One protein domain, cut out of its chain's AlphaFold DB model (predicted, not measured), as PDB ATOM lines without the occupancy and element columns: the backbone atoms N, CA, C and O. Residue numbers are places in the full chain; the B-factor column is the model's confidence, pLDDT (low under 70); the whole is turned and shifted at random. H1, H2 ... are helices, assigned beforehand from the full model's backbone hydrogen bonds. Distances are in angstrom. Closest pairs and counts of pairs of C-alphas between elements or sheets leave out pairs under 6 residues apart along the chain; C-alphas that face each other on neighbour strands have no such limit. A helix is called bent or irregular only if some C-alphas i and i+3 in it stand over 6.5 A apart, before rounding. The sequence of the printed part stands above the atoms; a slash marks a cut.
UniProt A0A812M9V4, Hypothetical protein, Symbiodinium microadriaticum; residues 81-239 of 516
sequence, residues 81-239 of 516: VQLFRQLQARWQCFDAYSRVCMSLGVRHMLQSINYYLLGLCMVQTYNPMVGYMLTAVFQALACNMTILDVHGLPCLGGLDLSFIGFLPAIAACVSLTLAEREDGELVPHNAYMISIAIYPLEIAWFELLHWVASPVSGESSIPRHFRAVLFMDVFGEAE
ATOM      1  N   VAL A  81      11.340  13.945 -17.067       79.69
ATOM      2  CA  VAL A  81      12.754  13.925 -17.472       79.69
ATOM      3  C   VAL A  81      12.887  13.899 -18.998       79.69
ATOM      4  O   VAL A  81      13.690  14.648 -19.545       79.69
ATOM      5  N   GLN A  82      12.074  13.108 -19.704       79.50
ATOM      6  CA  GLN A  82      12.059  13.081 -21.173       79.50
ATOM      7  C   GLN A  82      11.635  14.427 -21.775       79.50
ATOM      8  O   GLN A  82      12.314  14.943 -22.661       79.50
ATOM      9  N   LEU A  83      10.561  15.037 -21.265       82.56
ATOM     10  CA  LEU A  83      10.119  16.372 -21.687       82.56
ATOM     11  C   LEU A  83      11.184  17.437 -21.419       82.56
ATOM     12  O   LEU A  83      11.424  18.292 -22.268       82.56
ATOM     13  N   PHE A  84      11.842  17.377 -20.260       84.94
ATOM     14  CA  PHE A  84      12.922  18.294 -19.918       84.94
ATOM     15  C   PHE A  84      14.112  18.141 -20.870       84.94
ATOM     16  O   PHE A  84      14.614  19.143 -21.370       84.94
ATOM     17  N   ARG A  85      14.508  16.905 -21.202       81.19
ATOM     18  CA  ARG A  85      15.563  16.629 -22.191       81.19
ATOM     19  C   ARG A  85      15.203  17.160 -23.577       81.19
ATOM     20  O   ARG A  85      16.023  17.823 -24.198       81.19
ATOM     21  N   GLN A  86      13.966  16.958 -24.031       81.38
ATOM     22  CA  GLN A  86      13.498  17.502 -25.312       81.38
ATOM     23  C   GLN A  86      13.503  19.036 -25.329       81.38
ATOM     24  O   GLN A  86      13.879  19.650 -26.330       81.38
ATOM     25  N   LEU A  87      13.099  19.678 -24.227       85.12
ATOM     26  CA  LEU A  87      13.146  21.133 -24.098       85.12
ATOM     27  C   LEU A  87      14.595  21.643 -24.107       85.12
ATOM     28  O   LEU A  87      14.902  22.618 -24.793       85.12
ATOM     29  N   GLN A  88      15.483  20.960 -23.383       84.50
ATOM     30  CA  GLN A  88      16.903  21.283 -23.316       84.50
ATOM     31  C   GLN A  88      17.571  21.147 -24.689       84.50
ATOM     32  O   GLN A  88      18.285  22.063 -25.087       84.50
ATOM     33  N   ALA A  89      17.261  20.096 -25.452       79.38
ATOM     34  CA  ALA A  89      17.759  19.912 -26.816       79.38
ATOM     35  C   ALA A  89      17.325  21.056 -27.752       79.38
ATOM     36  O   ALA A  89      18.133  21.606 -28.501       79.38
ATOM     37  N   ARG A  90      16.062  21.500 -27.665       82.38
ATOM     38  CA  ARG A  90      15.575  22.655 -28.446       82.38
ATOM     39  C   ARG A  90      16.285  23.955 -28.069       82.38
ATOM     40  O   ARG A  90      16.564  24.773 -28.944       82.38
ATOM     41  N   TRP A  91      16.573  24.149 -26.784       86.75
ATOM     42  CA  TRP A  91      17.277  25.336 -26.304       86.75
ATOM     43  C   TRP A  91      18.765  25.322 -26.681       86.75
ATOM     44  O   TRP A  91      19.309  26.358 -27.059       86.75
ATOM     45  N   GLN A  92      19.396  24.146 -26.687       85.56
ATOM     46  CA  GLN A  92      20.765  23.958 -27.173       85.56
ATOM     47  C   GLN A  92      20.905  24.329 -28.650       85.56
ATOM     48  O   GLN A  92      21.860  25.012 -29.006       85.56
ATOM     49  N   CYS A  93      19.940  23.976 -29.510       85.62
ATOM     50  CA  CYS A  93      19.969  24.423 -30.907       85.62
ATOM     51  C   CYS A  93      19.994  25.957 -31.015       85.62
ATOM     52  O   CYS A  93      20.756  26.503 -31.810       85.62
ATOM     53  N   PHE A  94      19.196  26.665 -30.208       89.31
ATOM     54  CA  PHE A  94      19.194  28.130 -30.203       89.31
ATOM     55  C   PHE A  94      20.546  28.711 -29.760       89.31
ATOM     56  O   PHE A  94      21.073  29.597 -30.436       89.31
ATOM     57  N   ASP A  95      21.139  28.193 -28.677       91.25
ATOM     58  CA  ASP A  95      22.466  28.638 -28.223       91.25
ATOM     59  C   ASP A  95      23.563  28.304 -29.249       91.25
ATOM     60  O   ASP A  95      24.479  29.090 -29.472       91.25
ATOM     61  N   ALA A  96      23.457  27.175 -29.951       90.06
ATOM     62  CA  ALA A  96      24.404  26.807 -30.998       90.06
ATOM     63  C   ALA A  96      24.410  27.826 -32.150       90.06
ATOM     64  O   ALA A  96      25.473  28.322 -32.528       90.06
ATOM     65  N   TYR A  97      23.241  28.198 -32.682       90.81
ATOM     66  CA  TYR A  97      23.158  29.201 -33.753       90.81
ATOM     67  C   TYR A  97      23.530  30.610 -33.281       90.81
ATOM     68  O   TYR A  97      24.070  31.383 -34.073       90.81
ATOM     69  N   SER A  98      23.295  30.951 -32.009       92.50
ATOM     70  CA  SER A  98      23.727  32.241 -31.453       92.50
ATOM     71  C   SER A  98      25.257  32.375 -31.496       92.50
ATOM     72  O   SER A  98      25.776  33.409 -31.923       92.50
ATOM     73  N   ARG A  99      25.986  31.297 -31.173       90.94
ATOM     74  CA  ARG A  99      27.455  31.243 -31.242       90.94
ATOM     75  C   ARG A  99      27.980  31.318 -32.668       90.94
ATOM     76  O   ARG A  99      28.929  32.054 -32.916       90.94
ATOM     77  N   VAL A 100      27.344  30.613 -33.605       91.44
ATOM     78  CA  VAL A 100      27.685  30.712 -35.036       91.44
ATOM     79  C   VAL A 100      27.445  32.134 -35.555       91.44
ATOM     80  O   VAL A 100      28.267  32.684 -36.276       91.44
ATOM     81  N   CYS A 101      26.350  32.782 -35.154       92.19
ATOM     82  CA  CYS A 101      26.091  34.177 -35.514       92.19
ATOM     83  C   CYS A 101      27.157  35.123 -34.940       92.19
ATOM     84  O   CYS A 101      27.601  36.045 -35.624       92.19
ATOM     85  N   MET A 102      27.614  34.879 -33.709       91.94
ATOM     86  CA  MET A 102      28.662  35.674 -33.075       91.94
ATOM     87  C   MET A 102      30.004  35.550 -33.807       91.94
ATOM     88  O   MET A 102      30.622  36.577 -34.089       91.94
ATOM     89  N   SER A 103      30.441  34.338 -34.162       90.06
ATOM     90  CA  SER A 103      31.688  34.146 -34.920       90.06
ATOM     91  C   SER A 103      31.625  34.816 -36.296       90.06
ATOM     92  O   SER A 103      32.532  35.563 -36.677       90.06
ATOM     93  N   LEU A 104      30.504  34.652 -37.006       89.50
ATOM     94  CA  LEU A 104      30.247  35.331 -38.279       89.50
ATOM     95  C   LEU A 104      30.260  36.859 -38.129       89.50
ATOM     96  O   LEU A 104      30.892  37.559 -38.922       89.50
ATOM     97  N   GLY A 105      29.604  37.385 -37.095       92.62
ATOM     98  CA  GLY A 105      29.539  38.815 -36.808       92.62
ATOM     99  C   GLY A 105      30.913  39.426 -36.536       92.62
ATOM    100  O   GLY A 105      31.242  40.467 -37.106       92.62
ATOM    101  N   VAL A 106      31.753  38.763 -35.735       93.06
ATOM    102  CA  VAL A 106      33.126  39.216 -35.448       93.06
ATOM    103  C   VAL A 106      33.965  39.264 -36.725       93.06
ATOM    104  O   VAL A 106      34.676  40.244 -36.956       93.06
ATOM    105  N   ARG A 107      33.840  38.265 -37.606       89.88
ATOM    106  CA  ARG A 107      34.517  38.280 -38.908       89.88
ATOM    107  C   ARG A 107      34.059  39.459 -39.775       89.88
ATOM    108  O   ARG A 107      34.899  40.165 -40.331       89.88
ATOM    109  N   HIS A 108      32.754  39.703 -39.884       91.56
ATOM    110  CA  HIS A 108      32.234  40.838 -40.656       91.56
ATOM    111  C   HIS A 108      32.650  42.189 -40.065       91.56
ATOM    112  O   HIS A 108      32.934  43.124 -40.814       91.56
ATOM    113  N   MET A 109      32.759  42.286 -38.740       94.94
ATOM    114  CA  MET A 109      33.294  43.468 -38.071       94.94
ATOM    115  C   MET A 109      34.758  43.717 -38.461       94.94
ATOM    116  O   MET A 109      35.098  44.838 -38.834       94.94
ATOM    117  N   LEU A 110      35.612  42.683 -38.460       93.75
ATOM    118  CA  LEU A 110      37.004  42.790 -38.924       93.75
ATOM    119  C   LEU A 110      37.087  43.250 -40.386       93.75
ATOM    120  O   LEU A 110      37.886  44.125 -40.714       93.75
ATOM    121  N   GLN A 111      36.228  42.709 -41.251       92.38
ATOM    122  CA  GLN A 111      36.167  43.095 -42.660       92.38
ATOM    123  C   GLN A 111      35.717  44.554 -42.844       92.38
ATOM    124  O   GLN A 111      36.284  45.284 -43.654       92.38
ATOM    125  N   SER A 112      34.736  45.012 -42.061       94.19
ATOM    126  CA  SER A 112      34.280  46.406 -42.072       94.19
ATOM    127  C   SER A 112      35.381  47.373 -41.629       94.19
ATOM    128  O   SER A 112      35.607  48.388 -42.291       94.19
ATOM    129  N   ILE A 113      36.118  47.030 -40.567       96.44
ATOM    130  CA  ILE A 113      37.276  47.805 -40.101       96.44
ATOM    131  C   ILE A 113      38.356  47.855 -41.187       96.44
ATOM    132  O   ILE A 113      38.903  48.924 -41.457       96.44
ATOM    133  N   ASN A 114      38.624  46.736 -41.862       95.50
ATOM    134  CA  ASN A 114      39.576  46.691 -42.968       95.50
ATOM    135  C   ASN A 114      39.170  47.633 -44.120       95.50
ATOM    136  O   ASN A 114      39.992  48.422 -44.580       95.50
ATOM    137  N   TYR A 115      37.899  47.629 -44.544       93.94
ATOM    138  CA  TYR A 115      37.416  48.554 -45.581       93.94
ATOM    139  C   TYR A 115      37.515  50.028 -45.164       93.94
ATOM    140  O   TYR A 115      37.895  50.874 -45.974       93.94
ATOM    141  N   TYR A 116      37.222  50.342 -43.901       95.69
ATOM    142  CA  TYR A 116      37.390  51.696 -43.372       95.69
ATOM    143  C   TYR A 116      38.855  52.153 -43.439       95.69
ATOM    144  O   TYR A 116      39.157  53.246 -43.923       95.69
ATOM    145  N   LEU A 117      39.774  51.290 -43.006       96.00
ATOM    146  CA  LEU A 117      41.203  51.581 -43.004       96.00
ATOM    147  C   LEU A 117      41.792  51.665 -44.415       96.00
ATOM    148  O   LEU A 117      42.688  52.476 -44.642       96.00
ATOM    149  N   LEU A 118      41.263  50.900 -45.373       94.06
ATOM    150  CA  LEU A 118      41.601  51.040 -46.789       94.06
ATOM    151  C   LEU A 118      41.244  52.428 -47.320       94.06
ATOM    152  O   LEU A 118      42.078  53.062 -47.965       94.06
ATOM    153  N   GLY A 119      40.055  52.937 -46.994       91.00
ATOM    154  CA  GLY A 119      39.667  54.308 -47.326       91.00
ATOM    155  C   GLY A 119      40.643  55.335 -46.744       91.00
ATOM    156  O   GLY A 119      41.149  56.198 -47.456       91.00
ATOM    157  N   LEU A 120      40.988  55.206 -45.464       94.31
ATOM    158  CA  LEU A 120      41.909  56.127 -44.794       94.31
ATOM    159  C   LEU A 120      43.339  56.068 -45.372       94.31
ATOM    160  O   LEU A 120      43.958  57.096 -45.651       94.31
ATOM    161  N   CYS A 121      43.868  54.872 -45.618       94.12
ATOM    162  CA  CYS A 121      45.241  54.703 -46.102       94.12
ATOM    163  C   CYS A 121      45.385  55.057 -47.591       94.12
ATOM    164  O   CYS A 121      46.325  55.738 -47.998       94.12
ATOM    165  N   MET A 122      44.449  54.610 -48.429       90.31
ATOM    166  CA  MET A 122      44.590  54.731 -49.882       90.31
ATOM    167  C   MET A 122      43.997  56.019 -50.447       90.31
ATOM    168  O   MET A 122      44.528  56.512 -51.445       90.31
ATOM    169  N   VAL A 123      42.932  56.550 -49.828       88.69
ATOM    170  CA  VAL A 123      42.238  57.762 -50.295       88.69
ATOM    171  C   VAL A 123      42.758  59.011 -49.589       88.69
ATOM    172  O   VAL A 123      42.994  60.004 -50.260       88.69
ATOM    173  N   GLN A 124      42.956  58.981 -48.263       90.25
ATOM    174  CA  GLN A 124      43.346  60.191 -47.516       90.25
ATOM    175  C   GLN A 124      44.862  60.393 -47.421       90.25
ATOM    176  O   GLN A 124      45.335  61.519 -47.520       90.25
ATOM    177  N   THR A 125      45.630  59.323 -47.189       89.62
ATOM    178  CA  THR A 125      47.095  59.415 -46.990       89.62
ATOM    179  C   THR A 125      47.908  59.007 -48.219       89.62
ATOM    180  O   THR A 125      49.134  59.077 -48.196       89.62
ATOM    181  N   TYR A 126      47.231  58.601 -49.299       87.44
ATOM    182  CA  TYR A 126      47.813  58.237 -50.594       87.44
ATOM    183  C   TYR A 126      48.915  57.169 -50.539       87.44
ATOM    184  O   TYR A 126      49.711  57.065 -51.473       87.44
ATOM    185  N   ASN A 127      48.950  56.338 -49.492       89.06
ATOM    186  CA  ASN A 127      49.976  55.316 -49.313       89.06
ATOM    187  C   ASN A 127      49.396  53.904 -49.535       89.06
ATOM    188  O   ASN A 127      48.865  53.294 -48.600       89.06
ATOM    189  N   PRO A 128      49.496  53.349 -50.761       89.50
ATOM    190  CA  PRO A 128      48.919  52.044 -51.075       89.50
ATOM    191  C   PRO A 128      49.628  50.896 -50.348       89.50
ATOM    192  O   PRO A 128      48.978  49.917 -49.992       89.50
ATOM    193  N   MET A 129      50.932  51.019 -50.072       92.25
ATOM    194  CA  MET A 129      51.700  49.969 -49.390       92.25
ATOM    195  C   MET A 129      51.183  49.724 -47.974       92.25
ATOM    196  O   MET A 129      51.004  48.576 -47.571       92.25
ATOM    197  N   VAL A 130      50.881  50.797 -47.236       94.56
ATOM    198  CA  VAL A 130      50.280  50.686 -45.899       94.56
ATOM    199  C   VAL A 130      48.900  50.029 -45.982       94.56
ATOM    200  O   VAL A 130      48.607  49.150 -45.176       94.56
ATOM    201  N   GLY A 131      48.093  50.381 -46.991       93.31
ATOM    202  CA  GLY A 131      46.795  49.745 -47.245       93.31
ATOM    203  C   GLY A 131      46.903  48.229 -47.447       93.31
ATOM    204  O   GLY A 131      46.228  47.473 -46.753       93.31
ATOM    205  N   TYR A 132      47.810  47.775 -48.320       94.69
ATOM    206  CA  TYR A 132      48.039  46.344 -48.559       94.69
ATOM    207  C   TYR A 132      48.503  45.595 -47.310       94.69
ATOM    208  O   TYR A 132      47.984  44.519 -47.017       94.69
ATOM    209  N   MET A 133      49.454  46.158 -46.559       96.31
ATOM    210  CA  MET A 133      49.963  45.533 -45.335       96.31
ATOM    211  C   MET A 133      48.866  45.393 -44.280       96.31
ATOM    212  O   MET A 133      48.740  44.349 -43.643       96.31
ATOM    213  N   LEU A 134      48.038  46.422 -44.121       94.69
ATOM    214  CA  LEU A 134      46.945  46.421 -43.160       94.69
ATOM    215  C   LEU A 134      45.867  45.407 -43.550       94.69
ATOM    216  O   LEU A 134      45.448  44.609 -42.714       94.69
ATOM    217  N   THR A 135      45.498  45.350 -44.831       95.31
ATOM    218  CA  THR A 135      44.603  44.309 -45.340       95.31
ATOM    219  C   THR A 135      45.179  42.913 -45.141       95.31
ATOM    220  O   THR A 135      44.453  42.045 -44.667       95.31
ATOM    221  N   ALA A 136      46.468  42.687 -45.400       95.00
ATOM    222  CA  ALA A 136      47.102  41.393 -45.151       95.00
ATOM    223  C   ALA A 136      46.997  40.972 -43.673       95.00
ATOM    224  O   ALA A 136      46.650  39.826 -43.386       95.00
ATOM    225  N   VAL A 137      47.215  41.900 -42.735       95.81
ATOM    226  CA  VAL A 137      47.073  41.643 -41.291       95.81
ATOM    227  C   VAL A 137      45.628  41.298 -40.918       95.81
ATOM    228  O   VAL A 137      45.396  40.298 -40.237       95.81
ATOM    229  N   PHE A 138      44.643  42.077 -41.379       95.06
ATOM    230  CA  PHE A 138      43.232  41.806 -41.082       95.06
ATOM    231  C   PHE A 138      42.734  40.506 -41.720       95.06
ATOM    232  O   PHE A 138      41.983  39.772 -41.077       95.06
ATOM    233  N   GLN A 139      43.179  40.175 -42.937       94.06
ATOM    234  CA  GLN A 139      42.836  38.904 -43.576       94.06
ATOM    235  C   GLN A 139      43.491  37.713 -42.872       94.06
ATOM    236  O   GLN A 139      42.824  36.707 -42.650       94.06
ATOM    237  N   ALA A 140      44.747  37.832 -42.432       93.31
ATOM    238  CA  ALA A 140      45.396  36.796 -41.629       93.31
ATOM    239  C   ALA A 140      44.653  36.560 -40.302       93.31
ATOM    240  O   ALA A 140      44.422  35.416 -39.911       93.31
ATOM    241  N   LEU A 141      44.206  37.628 -39.633       94.38
ATOM    242  CA  LEU A 141      43.404  37.519 -38.414       94.38
ATOM    243  C   LEU A 141      42.039  36.864 -38.678       94.38
ATOM    244  O   LEU A 141      41.637  35.968 -37.937       94.38
ATOM    245  N   ALA A 142      41.346  37.258 -39.750       91.81
ATOM    246  CA  ALA A 142      40.079  36.648 -40.156       91.81
ATOM    247  C   ALA A 142      40.238  35.163 -40.533       91.81
ATOM    248  O   ALA A 142      39.363  34.348 -40.228       91.81
ATOM    249  N   CYS A 143      41.363  34.795 -41.152       89.19
ATOM    250  CA  CYS A 143      41.735  33.411 -41.439       89.19
ATOM    251  C   CYS A 143      41.883  32.599 -40.159       89.19
ATOM    252  O   CYS A 143      41.228  31.572 -40.004       89.19
ATOM    253  N   ASN A 144      42.685  33.104 -39.219       90.25
ATOM    254  CA  ASN A 144      42.919  32.450 -37.938       90.25
ATOM    255  C   ASN A 144      41.608  32.242 -37.172       90.25
ATOM    256  O   ASN A 144      41.379  31.152 -36.663       90.25
ATOM    257  N   MET A 145      40.715  33.238 -37.154       89.50
ATOM    258  CA  MET A 145      39.381  33.082 -36.559       89.50
ATOM    259  C   MET A 145      38.565  31.990 -37.259       89.50
ATOM    260  O   MET A 145      37.998  31.130 -36.598       89.50
ATOM    261  N   THR A 146      38.575  31.950 -38.595       87.19
ATOM    262  CA  THR A 146      37.835  30.931 -39.363       87.19
ATOM    263  C   THR A 146      38.365  29.517 -39.090       87.19
ATOM    264  O   THR A 146      37.574  28.595 -38.924       87.19
ATOM    265  N   ILE A 147      39.688  29.348 -38.987       86.44
ATOM    266  CA  ILE A 147      40.335  28.065 -38.657       86.44
ATOM    267  C   ILE A 147      40.027  27.638 -37.214       86.44
ATOM    268  O   ILE A 147      39.868  26.452 -36.942       86.44
ATOM    269  N   LEU A 148      39.955  28.587 -36.277       87.25
ATOM    270  CA  LEU A 148      39.629  28.294 -34.880       87.25
ATOM    271  C   LEU A 148      38.153  27.928 -34.692       87.25
ATOM    272  O   LEU A 148      37.845  27.053 -33.877       87.25
ATOM    273  N   ASP A 149      37.262  28.583 -35.436       88.88
ATOM    274  CA  ASP A 149      35.816  28.423 -35.301       88.88
ATOM    275  C   ASP A 149      35.272  27.213 -36.064       88.88
ATOM    276  O   ASP A 149      34.327  26.584 -35.584       88.88
ATOM    277  N   VAL A 150      35.850  26.860 -37.216       86.12
ATOM    278  CA  VAL A 150      35.378  25.758 -38.068       86.12
ATOM    279  C   VAL A 150      36.223  24.500 -37.848       86.12
ATOM    280  O   VAL A 150      37.428  24.490 -38.073       86.12
ATOM    281  N   HIS A 151      35.578  23.409 -37.435       77.12
ATOM    282  CA  HIS A 151      36.173  22.097 -37.180       77.12
ATOM    283  C   HIS A 151      35.523  21.020 -38.068       77.12
ATOM    284  O   HIS A 151      34.352  21.120 -38.427       77.12
ATOM    285  N   GLY A 152      36.270  19.970 -38.423       67.50
ATOM    286  CA  GLY A 152      35.732  18.804 -39.142       67.50
ATOM    287  C   GLY A 152      35.705  18.906 -40.672       67.50
ATOM    288  O   GLY A 152      35.362  17.931 -41.337       67.50
ATOM    289  N   LEU A 153      36.115  20.036 -41.259       68.06
ATOM    290  CA  LEU A 153      36.479  20.066 -42.678       68.06
ATOM    291  C   LEU A 153      37.904  19.512 -42.840       68.06
ATOM    292  O   LEU A 153      38.765  19.803 -42.005       68.06
ATOM    293  N   PRO A 154      38.200  18.746 -43.908       68.94
ATOM    294  CA  PRO A 154      39.584  18.417 -44.235       68.94
ATOM    295  C   PRO A 154      40.388  19.720 -44.342       68.94
ATOM    296  O   PRO A 154      39.847  20.721 -44.807       68.94
ATOM    297  N   CYS A 155      41.664  19.725 -43.932       58.06
ATOM    298  CA  CYS A 155      42.500  20.941 -43.920       58.06
ATOM    299  C   CYS A 155      42.421  21.753 -45.226       58.06
ATOM    300  O   CYS A 155      42.412  22.980 -45.177       58.06
ATOM    301  N   LEU A 156      42.298  21.080 -46.380       57.88
ATOM    302  CA  LEU A 156      42.086  21.755 -47.661       57.88
ATOM    303  C   LEU A 156      40.762  22.537 -47.716       57.88
ATOM    304  O   LEU A 156      40.770  23.701 -48.088       57.88
ATOM    305  N   GLY A 157      39.649  21.966 -47.252       70.88
ATOM    306  CA  GLY A 157      38.340  22.621 -47.304       70.88
ATOM    307  C   GLY A 157      38.232  23.877 -46.429       70.88
ATOM    308  O   GLY A 157      37.571  24.836 -46.816       70.88
ATOM    309  N   GLY A 158      38.900  23.910 -45.268       70.44
ATOM    310  CA  GLY A 158      38.935  25.105 -44.410       70.44
ATOM    311  C   GLY A 158      39.790  26.246 -44.983       70.44
ATOM    312  O   GLY A 158      39.457  27.428 -44.831       70.44
ATOM    313  N   LEU A 159      40.876  25.897 -45.679       73.88
ATOM    314  CA  LEU A 159      41.719  26.860 -46.384       73.88
ATOM    315  C   LEU A 159      41.007  27.420 -47.618       73.88
ATOM    316  O   LEU A 159      40.972  28.638 -47.778       73.88
ATOM    317  N   ASP A 160      40.374  26.565 -48.423       80.44
ATOM    318  CA  ASP A 160      39.611  26.964 -49.613       80.44
ATOM    319  C   ASP A 160      38.496  27.957 -49.263       80.44
ATOM    320  O   ASP A 160      38.312  28.967 -49.946       80.44
ATOM    321  N   LEU A 161      37.812  27.710 -48.139       84.31
ATOM    322  CA  LEU A 161      36.856  28.632 -47.537       84.31
ATOM    323  C   LEU A 161      37.570  29.986 -47.302       84.31
ATOM    324  O   LEU A 161      37.272  30.986 -47.955       84.31
ATOM    325  N   SER A 162      38.601  30.030 -46.461       85.69
ATOM    326  CA  SER A 162      39.308  31.285 -46.148       85.69
ATOM    327  C   SER A 162      39.779  32.072 -47.384       85.69
ATOM    328  O   SER A 162      39.606  33.292 -47.412       85.69
ATOM    329  N   PHE A 163      40.287  31.393 -48.419       87.12
ATOM    330  CA  PHE A 163      40.721  32.019 -49.673       87.12
ATOM    331  C   PHE A 163      39.594  32.746 -50.408       87.12
ATOM    332  O   PHE A 163      39.773  33.901 -50.798       87.12
ATOM    333  N   ILE A 164      38.424  32.116 -50.562       89.12
ATOM    334  CA  ILE A 164      37.253  32.747 -51.197       89.12
ATOM    335  C   ILE A 164      36.847  34.001 -50.418       89.12
ATOM    336  O   ILE A 164      36.544  35.037 -51.008       89.12
ATOM    337  N   GLY A 165      36.916  33.932 -49.089       88.38
ATOM    338  CA  GLY A 165      36.609  35.049 -48.210       88.38
ATOM    339  C   GLY A 165      37.602  36.219 -48.263       88.38
ATOM    340  O   GLY A 165      37.264  37.292 -47.771       88.38
ATOM    341  N   PHE A 166      38.803  36.055 -48.834       92.00
ATOM    342  CA  PHE A 166      39.782  37.144 -49.003       92.00
ATOM    343  C   PHE A 166      39.581  37.944 -50.288       92.00
ATOM    344  O   PHE A 166      39.964  39.117 -50.354       92.00
ATOM    345  N   LEU A 167      38.994  37.316 -51.312       92.75
ATOM    346  CA  LEU A 167      38.831  37.901 -52.642       92.75
ATOM    347  C   LEU A 167      38.182  39.293 -52.628       92.75
ATOM    348  O   LEU A 167      38.695  40.162 -53.334       92.75
ATOM    349  N   PRO A 168      37.137  39.572 -51.826       93.62
ATOM    350  CA  PRO A 168      36.516  40.892 -51.833       93.62
ATOM    351  C   PRO A 168      37.435  42.012 -51.325       93.62
ATOM    352  O   PRO A 168      37.492  43.092 -51.914       93.62
ATOM    353  N   ALA A 169      38.220  41.743 -50.276       92.94
ATOM    354  CA  ALA A 169      39.170  42.710 -49.726       92.94
ATOM    355  C   ALA A 169      40.302  43.016 -50.712       92.94
ATOM    356  O   ALA A 169      40.682  44.173 -50.898       92.94
ATOM    357  N   ILE A 170      40.828  41.973 -51.359       93.38
ATOM    358  CA  ILE A 170      41.888  42.100 -52.361       93.38
ATOM    359  C   ILE A 170      41.355  42.846 -53.586       93.38
ATOM    360  O   ILE A 170      42.011  43.769 -54.066       93.38
ATOM    361  N   ALA A 171      40.148  42.515 -54.050       93.31
ATOM    362  CA  ALA A 171      39.489  43.216 -55.146       93.31
ATOM    363  C   ALA A 171      39.291  44.707 -54.830       93.31
ATOM    364  O   ALA A 171      39.528  45.541 -55.701       93.31
ATOM    365  N   ALA A 172      38.939  45.061 -53.589       92.62
ATOM    366  CA  ALA A 172      38.854  46.456 -53.157       92.62
ATOM    367  C   ALA A 172      40.211  47.172 -53.205       92.62
ATOM    368  O   ALA A 172      40.293  48.279 -53.735       92.62
ATOM    369  N   CYS A 173      41.277  46.533 -52.708       92.88
ATOM    370  CA  CYS A 173      42.633  47.089 -52.772       92.88
ATOM    371  C   CYS A 173      43.056  47.334 -54.223       92.88
ATOM    372  O   CYS A 173      43.484  48.431 -54.570       92.88
ATOM    373  N   VAL A 174      42.884  46.327 -55.085       92.50
ATOM    374  CA  VAL A 174      43.232  46.405 -56.509       92.50
ATOM    375  C   VAL A 174      42.413  47.492 -57.210       92.50
ATOM    376  O   VAL A 174      42.981  48.312 -57.930       92.50
ATOM    377  N   SER A 175      41.106  47.567 -56.943       91.94
ATOM    378  CA  SER A 175      40.212  48.612 -57.466       91.94
ATOM    379  C   SER A 175      40.714  50.018 -57.117       91.94
ATOM    380  O   SER A 175      40.826  50.871 -57.993       91.94
ATOM    381  N   LEU A 176      41.105  50.248 -55.859       90.50
ATOM    382  CA  LEU A 176      41.620  51.541 -55.396       90.50
ATOM    383  C   LEU A 176      43.026  51.866 -55.919       90.50
ATOM    384  O   LEU A 176      43.362  53.043 -56.053       90.50
ATOM    385  N   THR A 177      43.858  50.860 -56.208       90.62
ATOM    386  CA  THR A 177      45.173  51.089 -56.831       90.62
ATOM    387  C   THR A 177      45.098  51.404 -58.315       90.62
ATOM    388  O   THR A 177      45.910  52.185 -58.798       90.62
ATOM    389  N   LEU A 178      44.149  50.799 -59.032       89.62
ATOM    390  CA  LEU A 178      43.952  51.026 -60.465       89.62
ATOM    391  C   LEU A 178      43.139  52.294 -60.750       89.62
ATOM    392  O   LEU A 178      43.036  52.706 -61.902       89.62
ATOM    393  N   ALA A 179      42.549  52.900 -59.718       89.12
ATOM    394  CA  ALA A 179      41.788  54.126 -59.859       89.12
ATOM    395  C   ALA A 179      42.682  55.278 -60.345       89.12
ATOM    396  O   ALA A 179      43.713  55.579 -59.743       89.12
ATOM    397  N   GLU A 180      42.247  55.939 -61.419       86.00
ATOM    398  CA  GLU A 180      42.838  57.164 -61.951       86.00
ATOM    399  C   GLU A 180      42.922  58.254 -60.879       86.00
ATOM    400  O   GLU A 180      41.994  58.460 -60.082       86.00
ATOM    401  N   ARG A 181      44.060  58.950 -60.876       85.75
ATOM    402  CA  ARG A 181      44.368  60.040 -59.954       85.75
ATOM    403  C   ARG A 181      44.757  61.278 -60.746       85.75
ATOM    404  O   ARG A 181      45.610  61.190 -61.625       85.75
ATOM    405  N   GLU A 182      44.165  62.409 -60.396       85.50
ATOM    406  CA  GLU A 182      44.487  63.728 -60.943       85.50
ATOM    407  C   GLU A 182      45.074  64.560 -59.797       85.50
ATOM    408  O   GLU A 182      44.509  64.593 -58.708       85.50
ATOM    409  N   ASP A 183      46.275  65.116 -59.983       82.19
ATOM    410  CA  ASP A 183      47.026  65.840 -58.941       82.19
ATOM    411  C   ASP A 183      47.223  65.067 -57.618       82.19
ATOM    412  O   ASP A 183      47.384  65.635 -56.539       82.19
ATOM    413  N   GLY A 184      47.238  63.733 -57.703       74.19
ATOM    414  CA  GLY A 184      47.348  62.835 -56.552       74.19
ATOM    415  C   GLY A 184      46.015  62.532 -55.865       74.19
ATOM    416  O   GLY A 184      45.939  61.538 -55.145       74.19
ATOM    417  N   GLU A 185      44.955  63.294 -56.141       80.00
ATOM    418  CA  GLU A 185      43.607  63.049 -55.636       80.00
ATOM    419  C   GLU A 185      42.857  62.012 -56.486       80.00
ATOM    420  O   GLU A 185      43.087  61.859 -57.685       80.00
ATOM    421  N   LEU A 186      41.961  61.247 -55.853       80.50
ATOM    422  CA  LEU A 186      41.154  60.238 -56.542       80.50
ATOM    423  C   LEU A 186      40.067  60.928 -57.377       80.50
ATOM    424  O   LEU A 186      39.243  61.658 -56.822       80.50
ATOM    425  N   VAL A 187      40.015  60.658 -58.686       84.12
ATOM    426  CA  VAL A 187      39.011  61.270 -59.567       84.12
ATOM    427  C   VAL A 187      37.607  60.786 -59.158       84.12
ATOM    428  O   VAL A 187      37.319  59.584 -59.221       84.12
ATOM    429  N   PRO A 188      36.682  61.683 -58.761       75.62
ATOM    430  CA  PRO A 188      35.372  61.296 -58.231       75.62
ATOM    431  C   PRO A 188      34.439  60.689 -59.289       75.62
ATOM    432  O   PRO A 188      33.407  60.113 -58.948       75.62
ATOM    433  N   HIS A 189      34.765  60.835 -60.575       76.69
ATOM    434  CA  HIS A 189      33.986  60.303 -61.698       76.69
ATOM    435  C   HIS A 189      34.488  58.957 -62.213       76.69
ATOM    436  O   HIS A 189      33.926  58.433 -63.174       76.69
ATOM    437  N   ASN A 190      35.504  58.374 -61.575       78.44
ATOM    438  CA  ASN A 190      36.016  57.099 -62.030       78.44
ATOM    439  C   ASN A 190      34.977  55.982 -61.834       78.44
ATOM    440  O   ASN A 190      34.333  55.863 -60.785       78.44
ATOM    441  N   ALA A 191      34.786  55.163 -62.864       70.56
ATOM    442  CA  ALA A 191      33.860  54.046 -62.821       70.56
ATOM    443  C   ALA A 191      34.529  52.878 -62.085       70.56
ATOM    444  O   ALA A 191      35.280  52.101 -62.670       70.56
ATOM    445  N   TYR A 192      34.252  52.736 -60.787       81.06
ATOM    446  CA  TYR A 192      34.741  51.627 -59.958       81.06
ATOM    447  C   TYR A 192      34.046  50.295 -60.308       81.06
ATOM    448  O   TYR A 192      33.322  49.717 -59.498       81.06
ATOM    449  N   MET A 193      34.249  49.797 -61.529       81.31
ATOM    450  CA  MET A 193      33.574  48.605 -62.060       81.31
ATOM    451  C   MET A 193      33.896  47.345 -61.242       81.31
ATOM    452  O   MET A 193      33.016  46.518 -61.015       81.31
ATOM    453  N   ILE A 194      35.125  47.232 -60.723       86.25
ATOM    454  CA  ILE A 194      35.545  46.121 -59.850       86.25
ATOM    455  C   ILE A 194      34.752  46.126 -58.535       86.25
ATOM    456  O   ILE A 194      34.426  45.062 -58.014       86.25
ATOM    457  N   SER A 195      34.357  47.299 -58.028       83.31
ATOM    458  CA  SER A 195      33.598  47.403 -56.777       83.31
ATOM    459  C   SER A 195      32.204  46.778 -56.867       83.31
ATOM    460  O   SER A 195      31.677  46.309 -55.862       83.31
ATOM    461  N   ILE A 196      31.627  46.689 -58.071       87.12
ATOM    462  CA  ILE A 196      30.359  45.980 -58.301       87.12
ATOM    463  C   ILE A 196      30.534  44.471 -58.078       87.12
ATOM    464  O   ILE A 196      29.625  43.826 -57.561       87.12
ATOM    465  N   ALA A 197      31.702  43.911 -58.409       87.31
ATOM    466  CA  ALA A 197      32.002  42.488 -58.237       87.31
ATOM    467  C   ALA A 197      32.302  42.090 -56.778       87.31
ATOM    468  O   ALA A 197      32.202  40.914 -56.438       87.31
ATOM    469  N   ILE A 198      32.601  43.050 -55.895       91.31
ATOM    470  CA  ILE A 198      32.856  42.796 -54.465       91.31
ATOM    471  C   ILE A 198      31.599  42.241 -53.780       91.31
ATOM    472  O   ILE A 198      31.666  41.230 -53.089       91.31
ATOM    473  N   TYR A 199      30.432  42.845 -54.029       88.00
ATOM    474  CA  TYR A 199      29.161  42.415 -53.435       88.00
ATOM    475  C   TYR A 199      28.796  40.942 -53.700       88.00
ATOM    476  O   TYR A 199      28.509  40.231 -52.737       88.00
ATOM    477  N   PRO A 200      28.788  40.439 -54.952       90.31
ATOM    478  CA  PRO A 200      28.477  39.038 -55.208       90.31
ATOM    479  C   PRO A 200      29.541  38.085 -54.656       90.31
ATOM    480  O   PRO A 200      29.178  36.978 -54.266       90.31
ATOM    481  N   LEU A 201      30.815  38.494 -54.567       90.50
ATOM    482  CA  LEU A 201      31.848  37.690 -53.904       90.50
ATOM    483  C   LEU A 201      31.570  37.562 -52.401       90.50
ATOM    484  O   LEU A 201      31.645  36.461 -51.861       90.50
ATOM    485  N   GLU A 202      31.170  38.650 -51.739       90.38
ATOM    486  CA  GLU A 202      30.783  38.621 -50.324       90.38
ATOM    487  C   GLU A 202      29.533  37.759 -50.084       90.38
ATOM    488  O   GLU A 202      29.465  37.017 -49.105       90.38
ATOM    489  N   ILE A 203      28.552  37.818 -50.993       90.00
ATOM    490  CA  ILE A 203      27.346  36.976 -50.936       90.00
ATOM    491  C   ILE A 203      27.706  35.504 -51.143       90.00
ATOM    492  O   ILE A 203      27.243  34.657 -50.383       90.00
ATOM    493  N   ALA A 204      28.527  35.184 -52.146       88.75
ATOM    494  CA  ALA A 204      28.958  33.814 -52.417       88.75
ATOM    495  C   ALA A 204      29.700  33.222 -51.215       88.75
ATOM    496  O   ALA A 204      29.445  32.085 -50.817       88.75
ATOM    497  N   TRP A 205      30.563  34.026 -50.598       89.25
ATOM    498  CA  TRP A 205      31.236  33.685 -49.357       89.25
ATOM    499  C   TRP A 205      30.252  33.410 -48.207       89.25
ATOM    500  O   TRP A 205      30.350  32.383 -47.533       89.25
ATOM    501  N   PHE A 206      29.275  34.294 -48.000       87.94
ATOM    502  CA  PHE A 206      28.267  34.139 -46.949       87.94
ATOM    503  C   PHE A 206      27.379  32.901 -47.157       87.94
ATOM    504  O   PHE A 206      27.097  32.178 -46.205       87.94
ATOM    505  N   GLU A 207      26.980  32.609 -48.394       88.25
ATOM    506  CA  GLU A 207      26.215  31.399 -48.733       88.25
ATOM    507  C   GLU A 207      27.024  30.124 -48.484       88.25
ATOM    508  O   GLU A 207      26.487  29.133 -47.990       88.25
ATOM    509  N   LEU A 208      28.330  30.149 -48.761       87.50
ATOM    510  CA  LEU A 208      29.219  29.030 -48.463       87.50
ATOM    511  C   LEU A 208      29.328  28.794 -46.948       87.50
ATOM    512  O   LEU A 208      29.256  27.654 -46.496       87.50
ATOM    513  N   LEU A 209      29.410  29.859 -46.147       85.25
ATOM    514  CA  LEU A 209      29.363  29.762 -44.686       85.25
ATOM    515  C   LEU A 209      28.012  29.257 -44.174       85.25
ATOM    516  O   LEU A 209      27.972  28.449 -43.250       85.25
ATOM    517  N   HIS A 210      26.910  29.686 -44.785       86.25
ATOM    518  CA  HIS A 210      25.579  29.189 -44.457       86.25
ATOM    519  C   HIS A 210      25.430  27.700 -44.802       86.25
ATOM    520  O   HIS A 210      24.813  26.945 -44.052       86.25
ATOM    521  N   TRP A 211      26.056  27.252 -45.892       86.06
ATOM    522  CA  TRP A 211      26.151  25.838 -46.238       86.06
ATOM    523  C   TRP A 211      26.976  25.049 -45.212       86.06
ATOM    524  O   TRP A 211      26.528  23.997 -44.759       86.06
ATOM    525  N   VAL A 212      28.121  25.569 -44.762       86.25
ATOM    526  CA  VAL A 212      28.912  24.951 -43.678       86.25
ATOM    527  C   VAL A 212      28.123  24.911 -42.361       86.25
ATOM    528  O   VAL A 212      28.172  23.920 -41.632       86.25
ATOM    529  N   ALA A 213      27.338  25.950 -42.075       86.44
ATOM    530  CA  ALA A 213      26.449  26.026 -40.918       86.44
ATOM    531  C   ALA A 213      25.163  25.197 -41.067       86.44
ATOM    532  O   ALA A 213      24.339  25.186 -40.152       86.44
ATOM    533  N   SER A 214      24.959  24.514 -42.198       84.69
ATOM    534  CA  SER A 214      23.762  23.705 -42.391       84.69
ATOM    535  C   SER A 214      23.720  22.539 -41.390       84.69
ATOM    536  O   SER A 214      24.757  21.956 -41.055       84.69
ATOM    537  N   PRO A 215      22.526  22.199 -40.873       81.94
ATOM    538  CA  PRO A 215      22.389  21.126 -39.903       81.94
ATOM    539  C   PRO A 215      22.713  19.777 -40.549       81.94
ATOM    540  O   PRO A 215      22.224  19.451 -41.634       81.94
ATOM    541  N   VAL A 216      23.500  18.962 -39.849       72.31
ATOM    542  CA  VAL A 216      23.706  17.559 -40.223       72.31
ATOM    543  C   VAL A 216      22.468  16.769 -39.791       72.31
ATOM    544  O   VAL A 216      21.944  16.979 -38.701       72.31
ATOM    545  N   SER A 217      21.966  15.894 -40.664       60.16
ATOM    546  CA  SER A 217      20.747  15.107 -40.437       60.16
ATOM    547  C   SER A 217      20.819  14.287 -39.137       60.16
ATOM    548  O   SER A 217      21.668  13.403 -39.039       60.16
ATOM    549  N   GLY A 218      19.921  14.571 -38.188       64.19
ATOM    550  CA  GLY A 218      19.751  13.898 -36.892       64.19
ATOM    551  C   GLY A 218      18.572  14.499 -36.104       64.19
ATOM    552  O   GLY A 218      17.980  15.480 -36.559       64.19
ATOM    553  N   GLU A 219      18.224  13.937 -34.938       62.25
ATOM    554  CA  GLU A 219      17.129  14.445 -34.078       62.25
ATOM    555  C   GLU A 219      17.362  15.890 -33.594       62.25
ATOM    556  O   GLU A 219      16.414  16.641 -33.358       62.25
ATOM    557  N   SER A 220      18.628  16.314 -33.521       64.75
ATOM    558  CA  SER A 220      19.042  17.679 -33.197       64.75
ATOM    559  C   SER A 220      19.650  18.373 -34.428       64.75
ATOM    560  O   SER A 220      20.701  17.963 -34.924       64.75
ATOM    561  N   SER A 221      19.038  19.456 -34.913       75.81
ATOM    562  CA  SER A 221      19.490  20.246 -36.075       75.81
ATOM    563  C   SER A 221      20.660  21.194 -35.756       75.81
ATOM    564  O   SER A 221      20.596  22.406 -35.989       75.81
ATOM    565  N   ILE A 222      21.741  20.639 -35.206       82.44
ATOM    566  CA  ILE A 222      22.885  21.387 -34.677       82.44
ATOM    567  C   ILE A 222      23.950  21.608 -35.776       82.44
ATOM    568  O   ILE A 222      24.288  20.665 -36.499       82.44
ATOM    569  N   PRO A 223      24.518  22.824 -35.909       85.75
ATOM    570  CA  PRO A 223      25.612  23.112 -36.840       85.75
ATOM    571  C   PRO A 223      26.945  22.529 -36.333       85.75
ATOM    572  O   PRO A 223      27.721  23.192 -35.646       85.75
ATOM    573  N   ARG A 224      27.217  21.262 -36.671       79.69
ATOM    574  CA  ARG A 224      28.347  20.479 -36.123       79.69
ATOM    575  C   ARG A 224      29.733  20.883 -36.630       79.69
ATOM    576  O   ARG A 224      30.724  20.573 -35.982       79.69
ATOM    577  N   HIS A 225      29.815  21.600 -37.749       84.56
ATOM    578  CA  HIS A 225      31.098  22.055 -38.298       84.56
ATOM    579  C   HIS A 225      31.726  23.202 -37.493       84.56
ATOM    580  O   HIS A 225      32.828  23.634 -37.810       84.56
ATOM    581  N   PHE A 226      31.051  23.723 -36.466       86.94
ATOM    582  CA  PHE A 226      31.591  24.780 -35.619       86.94
ATOM    583  C   PHE A 226      32.104  24.213 -34.297       86.94
ATOM    584  O   PHE A 226      31.373  23.586 -33.530       86.94
ATOM    585  N   ARG A 227      33.364  24.505 -33.977       85.56
ATOM    586  CA  ARG A 227      34.037  24.028 -32.765       85.56
ATOM    587  C   ARG A 227      33.323  24.476 -31.487       85.56
ATOM    588  O   ARG A 227      33.167  23.696 -30.553       85.56
ATOM    589  N   ALA A 228      32.847  25.721 -31.455       85.81
ATOM    590  CA  ALA A 228      32.109  26.277 -30.318       85.81
ATOM    591  C   ALA A 228      30.783  25.546 -30.026       85.81
ATOM    592  O   ALA A 228      30.261  25.636 -28.912       85.81
ATOM    593  N   VAL A 229      30.252  24.852 -31.035       85.56
ATOM    594  CA  VAL A 229      29.015  24.075 -30.975       85.56
ATOM    595  C   VAL A 229      29.312  22.629 -30.585       85.56
ATOM    596  O   VAL A 229      28.587  22.074 -29.767       85.56
ATOM    597  N   LEU A 230      30.419  22.061 -31.071       80.31
ATOM    598  CA  LEU A 230      30.888  20.730 -30.674       80.31
ATOM    599  C   LEU A 230      31.059  20.614 -29.149       80.31
ATOM    600  O   LEU A 230      30.610  19.650 -28.547       80.31
ATOM    601  N   PHE A 231      31.620  21.637 -28.498       79.25
ATOM    602  CA  PHE A 231      31.775  21.649 -27.036       79.25
ATOM    603  C   PHE A 231      30.467  21.816 -26.249       79.25
ATOM    604  O   PHE A 231      30.470  21.691 -25.025       79.25
ATOM    605  N   MET A 232      29.362  22.160 -26.913       78.69
ATOM    606  CA  MET A 232      28.048  22.273 -26.278       78.69
ATOM    607  C   MET A 232      27.327  20.927 -26.211       78.69
ATOM    608  O   MET A 232      26.408  20.769 -25.400       78.69
ATOM    609  N   ASP A 233      27.745  19.960 -27.026       71.19
ATOM    610  CA  ASP A 233      27.230  18.604 -26.945       71.19
ATOM    611  C   ASP A 233      27.851  17.869 -25.748       71.19
ATOM    612  O   ASP A 233      28.810  17.111 -25.847       71.19
ATOM    613  N   VAL A 234      27.309  18.161 -24.565       62.91
ATOM    614  CA  VAL A 234      27.719  17.571 -23.282       62.91
ATOM    615  C   VAL A 234      27.259  16.110 -23.156       62.91
ATOM    616  O   VAL A 234      27.734  15.399 -22.273       62.91
ATOM    617  N   PHE A 235      26.346  15.646 -24.016       56.66
ATOM    618  CA  PHE A 235      25.747  14.314 -23.905       56.66
ATOM    619  C   PHE A 235      26.399  13.265 -24.806       56.66
ATOM    620  O   PHE A 235      26.068  12.090 -24.671       56.66
ATOM    621  N   GLY A 236      27.361  13.653 -25.649       53.31
ATOM    622  CA  GLY A 236      28.149  12.705 -26.440       53.31
ATOM    623  C   GLY A 236      27.324  11.933 -27.472       53.31
ATOM    624  O   GLY A 236      27.755  10.873 -27.912       53.31
ATOM    625  N   GLU A 237      26.148  12.444 -27.854       54.28
ATOM    626  CA  GLU A 237      25.350  11.864 -28.941       54.28
ATOM    627  C   GLU A 237      25.929  12.220 -30.325       54.28
ATOM    628  O   GLU A 237      25.607  11.566 -31.320       54.28
ATOM    629  N   ALA A 238      26.797  13.233 -30.434       52.69
ATOM    630  CA  ALA A 238      27.524  13.520 -31.664       52.69
ATOM    631  C   ALA A 238      28.828  12.718 -31.765       52.69
ATOM    632  O   ALA A 238      29.866  13.114 -31.240       52.69
ATOM    633  N   GLU A 239      28.786  11.641 -32.547       56.97
ATOM    634  CA  GLU A 239      29.975  11.099 -33.215       56.97
ATOM    635  C   GLU A 239      30.689  12.206 -34.014       56.97
ATOM    636  O   GLU A 239      30.036  13.095 -34.589       56.97
TER     637      GLU A 239
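What this domain is: This is residues 81 to 239 of the 516 residues of the protein "Hypothetical protein" of Symbiodinium microadriaticum (UniProt A0A812M9V4). What is the shape? It is a long bundle in which H1 runs lengthwise, H2 and the second arm of the bent helix H3 pack along part of it, and H4 packs on H3, with successive helices folding back on one another. The short H5 packs on H1 and on the last residues of H2. How much is printed? The 159 residues have five named helices, in the order H1 to H5, and no named strand: the class is all helix. The whole is loose, with a radius of gyration of the C-alphas of 20.1 A, and its outline is a rod spanning 75 by 26 by 22 A.

Where its parts are: Where is the longest helix? H1, residues 81 to 124, runs 63.1 A from C-alpha 81 at (12.754, 13.925, -17.472) to C-alpha 124 at (43.346, 60.191, -47.516). Where are the other helices? H2, residues 128 to 149, is 31.3 A long, H4, residues 193 to 212, is 30.3 A long, and H5, residues 227 to 230, ends at C-alpha 230 at (30.888, 20.730, -30.674). H4 is neither bent nor irregular, but only just: C-alphas 196 and 199 are 6.1 A apart. Is any helix bent? H3, residues 155 to 178, was assigned as one helix by its hydrogen bonds but is bent, with C-alphas 165 and 168 6.9 A apart; its arms are H3a, residues 155 to 165, and H3b, residues 168 to 178, at a steep tilt of 45 degrees.

How they stand to each other: What touches H1? With residues 103 to 122 alone it touches H2, a hairpin at a shallow tilt of 9 degrees, opposite ways; the closest C-alphas, of Met 122 and Pro 128, are 5.2 A apart. With residues 111 to 122 alone it touches H3b, the same way at 9 degrees, the closest C-alphas being those of Met 122 and Leu 176, 7.0 A apart. It touches H5 with residues 96 to 100 alone, the closest C-alphas being those of Ala 96 and Val 229, 5.4 A apart. Where is H4? It forms a hairpin with H3b, at a shallow tilt of 11 degrees, opposite ways; the closest C-alphas, of Pro 168 and Ile 198, are 4.9 A apart. H4 and H1 are near each other, while H4 and H2 are apart. How do the backbones run? Every O i to N i+4 pair is within hydrogen-bond range in H1, H2, H3a and H3b; in H4 13 of 16 are, and H5 is too short for such a pair.

The domain as a whole: How long is it? The two C-alphas farthest apart, of Val 81 and Asp 183, are 74.8 A apart, and the printed part has no cut. Which links are long? Those from H3 to H4 and from H4 to H5, each 14 residues. Where is confidence low? Residues 152 to 156, 217 to 220 and 234 to 239 have pLDDT under 70; the mean of the printed part is 84.9.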